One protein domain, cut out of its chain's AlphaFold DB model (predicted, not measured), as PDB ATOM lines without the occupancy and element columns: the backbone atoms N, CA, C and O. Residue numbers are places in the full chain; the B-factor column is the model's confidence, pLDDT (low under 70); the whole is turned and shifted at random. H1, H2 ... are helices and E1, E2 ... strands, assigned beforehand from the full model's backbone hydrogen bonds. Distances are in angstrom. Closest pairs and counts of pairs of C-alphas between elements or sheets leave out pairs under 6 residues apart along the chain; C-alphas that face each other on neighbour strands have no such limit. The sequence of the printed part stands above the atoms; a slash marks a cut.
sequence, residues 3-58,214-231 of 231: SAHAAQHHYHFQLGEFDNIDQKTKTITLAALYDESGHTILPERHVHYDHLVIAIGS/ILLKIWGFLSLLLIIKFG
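This is residues 3 to 58 and 214 to 231 of the 231 residues of the protein "NADH dehydrogenase" of Psychrobacter sp. JCM 18903 (UniProt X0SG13). With little regular structure, a small sheet of E1, E2 and E4 continues into a narrow doubled-back loop holding E3, while helix H1 lies well off the sheet and strung-out chain makes the rest. The 74 printed residues run H1, E1, E2, E3, E4, class mixed, with 22 in named elements; the sheet, E1 - E2 - E4, is antiparallel. It is only just compact, close to loose: radius of gyration of the C-alphas 13.2 A, spans 37 by 36 by 26 A.

H1, residues 3 to 8, begins at C-alpha 3 (95.345, 23.134, -45.410). E1 is residues 18 to 22, 11.9 A long; E2, 27 to 30, 9.9 A; E3, 40 to 42, 5.5 A; E4, 45 to 48, 10.0 A, ending at C-alpha 48 (95.568, 11.946, -60.936).

Hairpin E1 and E2 has N 22 and O 27 at 2.8 A; E2 and E4, N 30 and O 45 at 2.8 A. E3 runs on into E4 at 16 degrees and pairs with residues 33 to 34. H1, every O i to N i+4 pair within hydrogen-bond range, is not on the sheet.

Residues 59 to 213 are cut out, leaving C-alphas 58 and 214 8.3 A apart. No link is long. Residues 214 to 231 have pLDDT under 70.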
ATOM      1  N   SER A   3      96.110  22.407 -44.388       81.88
ATOM      2  CA  SER A   3      95.345  23.134 -45.410       81.88
ATOM      3  C   SER A   3      95.639  24.640 -45.432       81.88
ATOM      4  O   SER A   3      95.777  25.219 -46.503       81.88
ATOM      5  N   ALA A   4      95.787  25.269 -44.262       85.81
ATOM      6  CA  ALA A   4      96.128  26.689 -44.163       85.81
ATOM      7  C   ALA A   4      97.557  26.963 -44.655       85.81
ATOM      8  O   ALA A   4      97.781  27.908 -45.403       85.81
ATOM      9  N   HIS A   5      98.503  26.090 -44.293       90.12
ATOM     10  CA  HIS A   5      99.874  26.155 -44.801       90.12
ATOM     11  C   HIS A   5      99.905  25.962 -46.329       90.12
ATOM     12  O   HIS A   5     100.551  26.722 -47.042       90.12
ATOM     13  N   ALA A   6      99.129  25.011 -46.856       88.12
ATOM     14  CA  ALA A   6      99.001  24.762 -48.290       88.12
ATOM     15  C   ALA A   6      98.511  25.993 -49.070       88.12
ATOM     16  O   ALA A   6      99.117  26.372 -50.073       88.12
ATOM     17  N   ALA A   7      97.488  26.677 -48.548       87.12
ATOM     18  CA  ALA A   7      96.968  27.909 -49.137       87.12
ATOM     19  C   ALA A   7      98.013  29.042 -49.181       87.12
ATOM     20  O   ALA A   7      98.031  29.816 -50.134       87.12
ATOM     21  N   GLN A   8      98.890  29.125 -48.177       91.25
ATOM     22  CA  GLN A   8      99.950  30.139 -48.102       91.25
ATOM     23  C   GLN A   8     101.176  29.814 -48.964       91.25
ATOM     24  O   GLN A   8     101.912  30.721 -49.339       91.25
ATOM     25  N   HIS A   9     101.400  28.537 -49.280       91.25
ATOM     26  CA  HIS A   9     102.614  28.056 -49.944       91.25
ATOM     27  C   HIS A   9     102.354  27.402 -51.309       91.25
ATOM     28  O   HIS A   9     103.192  26.650 -51.799       91.25
ATOM     29  N   HIS A  10     101.212  27.704 -51.935       90.88
ATOM     30  CA  HIS A  10     100.879  27.326 -53.316       90.88
ATOM     31  C   HIS A  10     100.975  25.821 -53.618       90.88
ATOM     32  O   HIS A  10     101.362  25.423 -54.715       90.88
ATOM     33  N   TYR A  11     100.583  24.974 -52.666       86.38
ATOM     34  CA  TYR A  11     100.374  23.549 -52.919       86.38
ATOM     35  C   TYR A  11      98.979  23.130 -52.461       86.38
ATOM     36  O   TYR A  11      98.311  23.833 -51.704       86.38
ATOM     37  N   HIS A  12      98.523  21.968 -52.919       86.38
ATOM     38  CA  HIS A  12      97.260  21.393 -52.468       86.38
ATOM     39  C   HIS A  12      97.516  20.299 -51.443       86.38
ATOM     40  O   HIS A  12      98.227  19.341 -51.725       86.38
ATOM     41  N   PHE A  13      96.901  20.431 -50.270       88.06
ATOM     42  CA  PHE A  13      96.865  19.378 -49.264       88.06
ATOM     43  C   PHE A  13      95.536  18.633 -49.353       88.06
ATOM     44  O   PHE A  13      94.471  19.251 -49.297       88.06
ATOM     45  N   GLN A  14      95.598  17.307 -49.443       87.88
ATOM     46  CA  GLN A  14      94.429  16.447 -49.309       87.88
ATOM     47  C   GLN A  14      94.580  15.589 -48.060       87.88
ATOM     48  O   GLN A  14      95.448  14.726 -48.001       87.88
ATOM     49  N   LEU A  15      93.720  15.820 -47.066       86.06
ATOM     50  CA  LEU A  15      93.585  14.893 -45.947       86.06
ATOM     51  C   LEU A  15      92.977  13.596 -46.474       86.06
ATOM     52  O   LEU A  15      91.932  13.648 -47.125       86.06
ATOM     53  N   GLY A  16      93.594  12.456 -46.197       84.50
ATOM     54  CA  GLY A  16      93.072  11.159 -46.599       84.50
ATOM     55  C   GLY A  16      94.056  10.038 -46.324       84.50
ATOM     56  O   GLY A  16      95.250  10.258 -46.121       84.50
ATOM     57  N   GLU A  17      93.522   8.831 -46.325       84.75
ATOM     58  CA  GLU A  17      94.271   7.599 -46.182       84.75
ATOM     59  C   GLU A  17      94.510   7.005 -47.567       84.75
ATOM     60  O   GLU A  17      93.568   6.836 -48.331       84.75
ATOM     61  N   PHE A  18      95.773   6.766 -47.923       83.25
ATOM     62  CA  PHE A  18      96.087   6.126 -49.196       83.25
ATOM     63  C   PHE A  18      95.578   4.692 -49.178       83.25
ATOM     64  O   PHE A  18      95.845   3.976 -48.220       83.25
ATOM     65  N   ASP A  19      94.870   4.305 -50.229       84.44
ATOM     66  CA  ASP A  19      94.268   2.981 -50.368       84.44
ATOM     67  C   ASP A  19      94.862   2.218 -51.561       84.44
ATOM     68  O   ASP A  19      95.282   1.063 -51.445       84.44
ATOM     69  N   ASN A  20      94.958   2.883 -52.719       84.94
ATOM     70  CA  ASN A  20      95.391   2.234 -53.953       84.94
ATOM     71  C   ASN A  20      96.149   3.170 -54.908       84.94
ATOM     72  O   ASN A  20      96.020   4.393 -54.859       84.94
ATOM     73  N   ILE A  21      96.913   2.573 -55.823       87.19
ATOM     74  CA  ILE A  21      97.569   3.231 -56.954       87.19
ATOM     75  C   ILE A  21      97.326   2.434 -58.235       87.19
ATOM     76  O   ILE A  21      97.752   1.289 -58.373       87.19
ATOM     77  N   ASP A  22      96.726   3.083 -59.224       88.62
ATOM     78  CA  ASP A  22      96.678   2.600 -60.595       88.62
ATOM     79  C   ASP A  22      97.769   3.298 -61.417       88.62
ATOM     80  O   ASP A  22      97.711   4.495 -61.705       88.62
ATOM     81  N   GLN A  23      98.793   2.537 -61.801       85.75
ATOM     82  CA  GLN A  23      99.899   3.041 -62.619       85.75
ATOM     83  C   GLN A  23      99.519   3.230 -64.091       85.75
ATOM     84  O   GLN A  23     100.157   4.024 -64.781       85.75
ATOM     85  N   LYS A  24      98.493   2.524 -64.588       90.00
ATOM     86  CA  LYS A  24      98.048   2.637 -65.985       90.00
ATOM     87  C   LYS A  24      97.300   3.943 -66.202       90.00
ATOM     88  O   LYS A  24      97.555   4.634 -67.181       90.00
ATOM     89  N   THR A  25      96.403   4.283 -65.279       93.75
ATOM     90  CA  THR A  25      95.636   5.540 -65.329       93.75
ATOM     91  C   THR A  25      96.328   6.692 -64.601       93.75
ATOM     92  O   THR A  25      95.828   7.814 -64.621       93.75
ATOM     93  N   LYS A  26      97.481   6.420 -63.974       90.94
ATOM     94  CA  LYS A  26      98.220   7.335 -63.101       90.94
ATOM     95  C   LYS A  26      97.318   8.011 -62.068       90.94
ATOM     96  O   LYS A  26      97.235   9.236 -61.973       90.94
ATOM     97  N   THR A  27      96.632   7.185 -61.292       92.81
ATOM     98  CA  THR A  27      95.645   7.623 -60.304       92.81
ATOM     99  C   THR A  27      95.954   6.988 -58.961       92.81
ATOM    100  O   THR A  27      96.323   5.819 -58.904       92.81
ATOM    101  N   ILE A  28      95.801   7.737 -57.876       91.50
ATOM    102  CA  ILE A  28      95.767   7.176 -56.523       91.50
ATOM    103  C   ILE A  28      94.358   7.277 -55.949       91.50
ATOM    104  O   ILE A  28      93.638   8.232 -56.242       91.50
ATOM    105  N   THR A  29      93.989   6.310 -55.121       91.06
ATOM    106  CA  THR A  29      92.736   6.300 -54.368       91.06
ATOM    107  C   THR A  29      93.027   6.680 -52.926       91.06
ATOM    108  O   THR A  29      93.916   6.114 -52.286       91.06
ATOM    109  N   LEU A  30      92.280   7.660 -52.430       91.19
ATOM    110  CA  LEU A  30      92.188   7.997 -51.021       91.19
ATOM    111  C   LEU A  30      90.894   7.402 -50.470       91.19
ATOM    112  O   LEU A  30      89.827   7.716 -50.999       91.19
ATOM    113  N   ALA A  31      90.990   6.605 -49.410       88.81
ATOM    114  CA  ALA A  31      89.842   6.004 -48.745       88.81
ATOM    115  C   ALA A  31      88.861   7.064 -48.218       88.81
ATOM    116  O   ALA A  31      89.227   8.217 -47.937       88.81
ATOM    117  N   ALA A  32      87.607   6.643 -48.052       91.25
ATOM    118  CA  ALA A  32      86.612   7.425 -47.339       91.25
ATOM    119  C   ALA A  32      87.009   7.590 -45.862       91.25
ATOM    120  O   ALA A  32      87.526   6.671 -45.230       91.25
ATOM    121  N   LEU A  33      86.750   8.775 -45.313       89.88
ATOM    122  CA  LEU A  33      86.958   9.092 -43.906       89.88
ATOM    123  C   LEU A  33      85.602   9.158 -43.208       89.88
ATOM    124  O   LEU A  33      84.703   9.853 -43.689       89.88
ATOM    125  N   TYR A  34      85.487   8.497 -42.062       91.25
ATOM    126  CA  TYR A  34      84.272   8.455 -41.254       91.25
ATOM    127  C   TYR A  34      84.513   9.071 -39.873       91.25
ATOM    128  O   TYR A  34      85.639   9.052 -39.373       91.25
ATOM    129  N   ASP A  35      83.468   9.633 -39.270       91.25
ATOM    130  CA  ASP A  35      83.477  10.014 -37.857       91.25
ATOM    131  C   ASP A  35      83.239   8.792 -36.948       91.25
ATOM    132  O   ASP A  35      82.979   7.683 -37.416       91.25
ATOM    133  N   GLU A  36      83.310   8.990 -35.627       90.44
ATOM    134  CA  GLU A  36      83.079   7.920 -34.640       90.44
ATOM    135  C   GLU A  36      81.655   7.339 -34.685       90.44
ATOM    136  O   GLU A  36      81.426   6.225 -34.220       90.44
ATOM    137  N   SER A  37      80.694   8.076 -35.251       93.44
ATOM    138  CA  SER A  37      79.304   7.638 -35.430       93.44
ATOM    139  C   SER A  37      79.083   6.926 -36.773       93.44
ATOM    140  O   SER A  37      77.975   6.471 -37.049       93.44
ATOM    141  N   GLY A  38      80.125   6.815 -37.604       91.25
ATOM    142  CA  GLY A  38      80.083   6.193 -38.923       91.25
ATOM    143  C   GLY A  38      79.589   7.111 -40.045       91.25
ATOM    144  O   GLY A  38      79.373   6.632 -41.161       91.25
ATOM    145  N   HIS A  39      79.415   8.414 -39.814       92.81
ATOM    146  CA  HIS A  39      79.070   9.342 -40.890       92.81
ATOM    147  C   HIS A  39      80.286   9.647 -41.751       92.81
ATOM    148  O   HIS A  39      81.389   9.870 -41.258       92.81
ATOM    149  N   THR A  40      80.078   9.704 -43.064       93.19
ATOM    150  CA  THR A  40      81.132  10.068 -44.012       93.19
ATOM    151  C   THR A  40      81.516  11.537 -43.847       93.19
ATOM    152  O   THR A  40      80.724  12.430 -44.139       93.19
ATOM    153  N   ILE A  41      82.753  11.783 -43.422       92.25
ATOM    154  CA  ILE A  41      83.384  13.108 -43.397       92.25
ATOM    155  C   ILE A  41      83.908  13.447 -44.795       92.25
ATOM    156  O   ILE A  41      83.708  14.556 -45.290       92.25
ATOM    157  N   LEU A  42      84.586  12.491 -45.438       91.62
ATOM    158  CA  LEU A  42      85.091  12.617 -46.806       91.62
ATOM    159  C   LEU A  42      84.782  11.331 -47.572       91.62
ATOM    160  O   LEU A  42      85.064  10.254 -47.050       91.62
ATOM    161  N   PRO A  43      84.246  11.409 -48.800       93.88
ATOM    162  CA  PRO A  43      84.104  10.229 -49.634       93.88
ATOM    163  C   PRO A  43      85.473   9.737 -50.119       93.88
ATOM    164  O   PRO A  43      86.487  10.446 -50.032       93.88
ATOM    165  N   GLU A  44      85.473   8.530 -50.683       93.94
ATOM    166  CA  GLU A  44      86.588   8.044 -51.491       93.94
ATOM    167  C   GLU A  44      86.886   9.040 -52.620       93.94
ATOM    168  O   GLU A  44      85.977   9.634 -53.211       93.94
ATOM    169  N   ARG A  45      88.171   9.269 -52.893       93.69
ATOM    170  CA  ARG A  45      88.622  10.231 -53.905       93.69
ATOM    171  C   ARG A  45      89.725   9.642 -54.759       93.69
ATOM    172  O   ARG A  45      90.651   9.023 -54.249       93.69
ATOM    173  N   HIS A  46      89.675   9.959 -56.044       93.81
ATOM    174  CA  HIS A  46      90.720   9.622 -56.996       93.81
ATOM    175  C   HIS A  46      91.530  10.866 -57.356       93.81
ATOM    176  O   HIS A  46      90.968  11.911 -57.692       93.81
ATOM    177  N   VAL A  47      92.854  10.763 -57.285       92.00
ATOM    178  CA  VAL A  47      93.770  11.868 -57.580       92.00
ATOM    179  C   VAL A  47      94.719  11.450 -58.692       92.00
ATOM    180  O   VAL A  47      95.518  10.531 -58.527       92.00
ATOM    181  N   HIS A  48      94.643  12.147 -59.824       94.00
ATOM    182  CA  HIS A  48      95.568  11.946 -60.936       94.00
ATOM    183  C   HIS A  48      96.930  12.586 -60.663       94.00
ATOM    184  O   HIS A  48      97.010  13.675 -60.080       94.00
ATOM    185  N   TYR A  49      97.988  11.932 -61.137       87.44
ATOM    186  CA  TYR A  49      99.363  12.405 -61.036       87.44
ATOM    187  C   TYR A  49     100.120  12.248 -62.360       87.44
ATOM    188  O   TYR A  49      99.908  11.300 -63.107       87.44
ATOM    189  N   ASP A  50     101.078  13.135 -62.619       88.25
ATOM    190  CA  ASP A  50     102.076  12.931 -63.677       88.25
ATOM    191  C   ASP A  50     103.309  12.207 -63.131       88.25
ATOM    192  O   ASP A  50     103.810  11.258 -63.746       88.25
ATOM    193  N   HIS A  51     103.711  12.622 -61.925       86.19
ATOM    194  CA  HIS A  51     104.766  12.057 -61.095       86.19
ATOM    195  C   HIS A  51     104.239  11.831 -59.674       86.19
ATOM    196  O   HIS A  51     103.552  12.691 -59.124       86.19
ATOM    197  N   LEU A  52     104.584  10.688 -59.076       84.94
ATOM    198  CA  LEU A  52     104.196  10.337 -57.712       84.94
ATOM    199  C   LEU A  52     105.436  10.174 -56.834       84.94
ATOM    200  O   LEU A  52     106.328   9.388 -57.148       84.94
ATOM    201  N   VAL A  53     105.456  10.886 -55.707       85.38
ATOM    202  CA  VAL A  53     106.439  10.704 -54.635       85.38
ATOM    203  C   VAL A  53     105.749   9.982 -53.483       85.38
ATOM    204  O   VAL A  53     104.745  10.465 -52.963       85.38
ATOM    205  N   ILE A  54     106.278   8.824 -53.087       80.56
ATOM    206  CA  ILE A  54     105.744   8.025 -51.979       80.56
ATOM    207  C   ILE A  54     106.656   8.205 -50.766       80.56
ATOM    208  O   ILE A  54     107.825   7.832 -50.802       80.56
ATOM    209  N   ALA A  55     106.098   8.764 -49.692       82.62
ATOM    210  CA  ALA A  55     106.803   9.048 -48.443       82.62
ATOM    211  C   ALA A  55     105.974   8.623 -47.214       82.62
ATOM    212  O   ALA A  55     105.850   9.367 -46.248       82.62
ATOM    213  N   ILE A  56     105.384   7.423 -47.263       75.62
ATOM    214  CA  ILE A  56     104.497   6.867 -46.214       75.62
ATOM    215  C   ILE A  56     105.234   6.296 -44.988       75.62
ATOM    216  O   ILE A  56     104.614   5.737 -44.090       75.62
ATOM    217  N   GLY A  57     106.562   6.403 -44.952       76.00
ATOM    218  CA  GLY A  57     107.377   5.927 -43.836       76.00
ATOM    219  C   GLY A  57     107.505   4.400 -43.739       76.00
ATOM    220  O   GLY A  57     107.461   3.668 -44.731       76.00
ATOM    221  N   SER A  58     107.741   3.927 -42.518       74.44
ATOM    222  CA  SER A  58     108.005   2.530 -42.165       74.44
ATOM    223  C   SER A  58     107.396   2.201 -40.807       74.44
ATOM    224  O   SER A  58     107.170   3.102 -40.006       74.44
ATOM    225  N   ILE A 214     103.827  -1.989 -45.649       49.97
ATOM    226  CA  ILE A 214     103.740  -2.935 -46.766       49.97
ATOM    227  C   ILE A 214     102.744  -2.396 -47.797       49.97
ATOM    228  O   ILE A 214     101.587  -2.783 -47.821       49.97
ATOM    229  N   LEU A 215     103.228  -1.555 -48.706       47.69
ATOM    230  CA  LEU A 215     102.690  -1.418 -50.058       47.69
ATOM    231  C   LEU A 215     103.196  -2.555 -50.962       47.69
ATOM    232  O   LEU A 215     102.640  -2.816 -52.023       47.69
ATOM    233  N   LEU A 216     104.282  -3.232 -50.562       43.84
ATOM    234  CA  LEU A 216     105.095  -4.061 -51.457       43.84
ATOM    235  C   LEU A 216     104.717  -5.547 -51.541       43.84
ATOM    236  O   LEU A 216     105.306  -6.264 -52.347       43.84
ATOM    237  N   LYS A 217     103.720  -6.024 -50.788       41.19
ATOM    238  CA  LYS A 217     103.073  -7.314 -51.087       41.19
ATOM    239  C   LYS A 217     101.758  -7.052 -51.816       41.19
ATOM    240  O   LYS A 217     100.701  -7.306 -51.272       41.19
ATOM    241  N   ILE A 218     101.874  -6.588 -53.062       47.12
ATOM    242  CA  ILE A 218     100.834  -6.719 -54.092       47.12
ATOM    243  C   ILE A 218      99.532  -5.966 -53.747       47.12
ATOM    244  O   ILE A 218      98.618  -6.543 -53.188       47.12
ATOM    245  N   TRP A 219      99.415  -4.705 -54.172       49.19
ATOM    246  CA  TRP A 219      98.131  -4.137 -54.616       49.19
ATOM    247  C   TRP A 219      96.973  -4.232 -53.602       49.19
ATOM    248  O   TRP A 219      96.055  -5.033 -53.760       49.19
ATOM    249  N   GLY A 220      96.997  -3.342 -52.611       42.72
ATOM    250  CA  GLY A 220      95.839  -3.018 -51.780       42.72
ATOM    251  C   GLY A 220      96.209  -2.940 -50.313       42.72
ATOM    252  O   GLY A 220      96.229  -3.981 -49.676       42.72
ATOM    253  N   PHE A 221      96.501  -1.735 -49.801       45.47
ATOM    254  CA  PHE A 221      96.419  -1.426 -48.368       45.47
ATOM    255  C   PHE A 221      96.373   0.080 -48.059       45.47
ATOM    256  O   PHE A 221      96.988   0.905 -48.736       45.47
ATOM    257  N   LEU A 222      95.678   0.319 -46.941       36.03
ATOM    258  CA  LEU A 222      95.296   1.524 -46.203       36.03
ATOM    259  C   LEU A 222      96.444   2.177 -45.370       36.03
ATOM    260  O   LEU A 222      97.117   1.486 -44.602       36.03
ATOM    261  N   SER A 223      96.624   3.505 -45.505       35.47
ATOM    262  CA  SER A 223      96.897   4.568 -44.483       35.47
ATOM    263  C   SER A 223      97.901   5.675 -44.863       35.47
ATOM    264  O   SER A 223      99.024   5.437 -45.289       35.47
ATOM    265  N   LEU A 224      97.391   6.912 -44.701       34.56
ATOM    266  CA  LEU A 224      97.901   8.295 -44.835       34.56
ATOM    267  C   LEU A 224      99.107   8.615 -45.741       34.56
ATOM    268  O   LEU A 224     100.266   8.354 -45.432       34.56
ATOM    269  N   LEU A 225      98.810   9.373 -46.804       39.53
ATOM    270  CA  LEU A 225      99.775   9.968 -47.726       39.53
ATOM    271  C   LEU A 225      99.643  11.497 -47.704       39.53
ATOM    272  O   LEU A 225      98.557  12.045 -47.893       39.53
ATOM    273  N   LEU A 226     100.766  12.196 -47.531       38.81
ATOM    274  CA  LEU A 226     100.881  13.612 -47.870       38.81
ATOM    275  C   LEU A 226     101.087  13.716 -49.387       38.81
ATOM    276  O   LEU A 226     102.190  13.493 -49.880       38.81
ATOM    277  N   ILE A 227     100.040  14.048 -50.139       46.09
ATOM    278  CA  ILE A 227     100.182  14.362 -51.567       46.09
ATOM    279  C   ILE A 227     100.523  15.843 -51.679       46.09
ATOM    280  O   ILE A 227      99.688  16.691 -51.370       46.09
ATOM    281  N   ILE A 228     101.735  16.157 -52.135       41.25
ATOM    282  CA  ILE A 228     102.102  17.506 -52.573       41.25
ATOM    283  C   ILE A 228     101.939  17.529 -54.090       41.25
ATOM    284  O   ILE A 228     102.742  16.945 -54.815       41.25
ATOM    285  N   LYS A 229     100.876  18.173 -54.573       40.34
ATOM    286  CA  LYS A 229     100.727  18.466 -56.002       40.34
ATOM    287  C   LYS A 229     101.415  19.799 -56.290       40.34
ATOM    288  O   LYS A 229     100.986  20.819 -55.755       40.34
ATOM    289  N   PHE A 230     102.464  19.769 -57.108       37.75
ATOM    290  CA  PHE A 230     103.021  20.973 -57.723       37.75
ATOM    291  C   PHE A 230     102.133  21.342 -58.918       37.75
ATOM    292  O   PHE A 230     101.832  20.476 -59.743       37.75
ATOM    293  N   GLY A 231     101.633  22.577 -58.921       34.94
ATOM    294  CA  GLY A 231     100.922  23.186 -60.047       34.94
ATOM    295  C   GLY A 231     101.872  23.949 -60.953       34.94
ATOM    296  O   GLY A 231     102.941  24.365 -60.452       34.94
TER     297      GLY A 231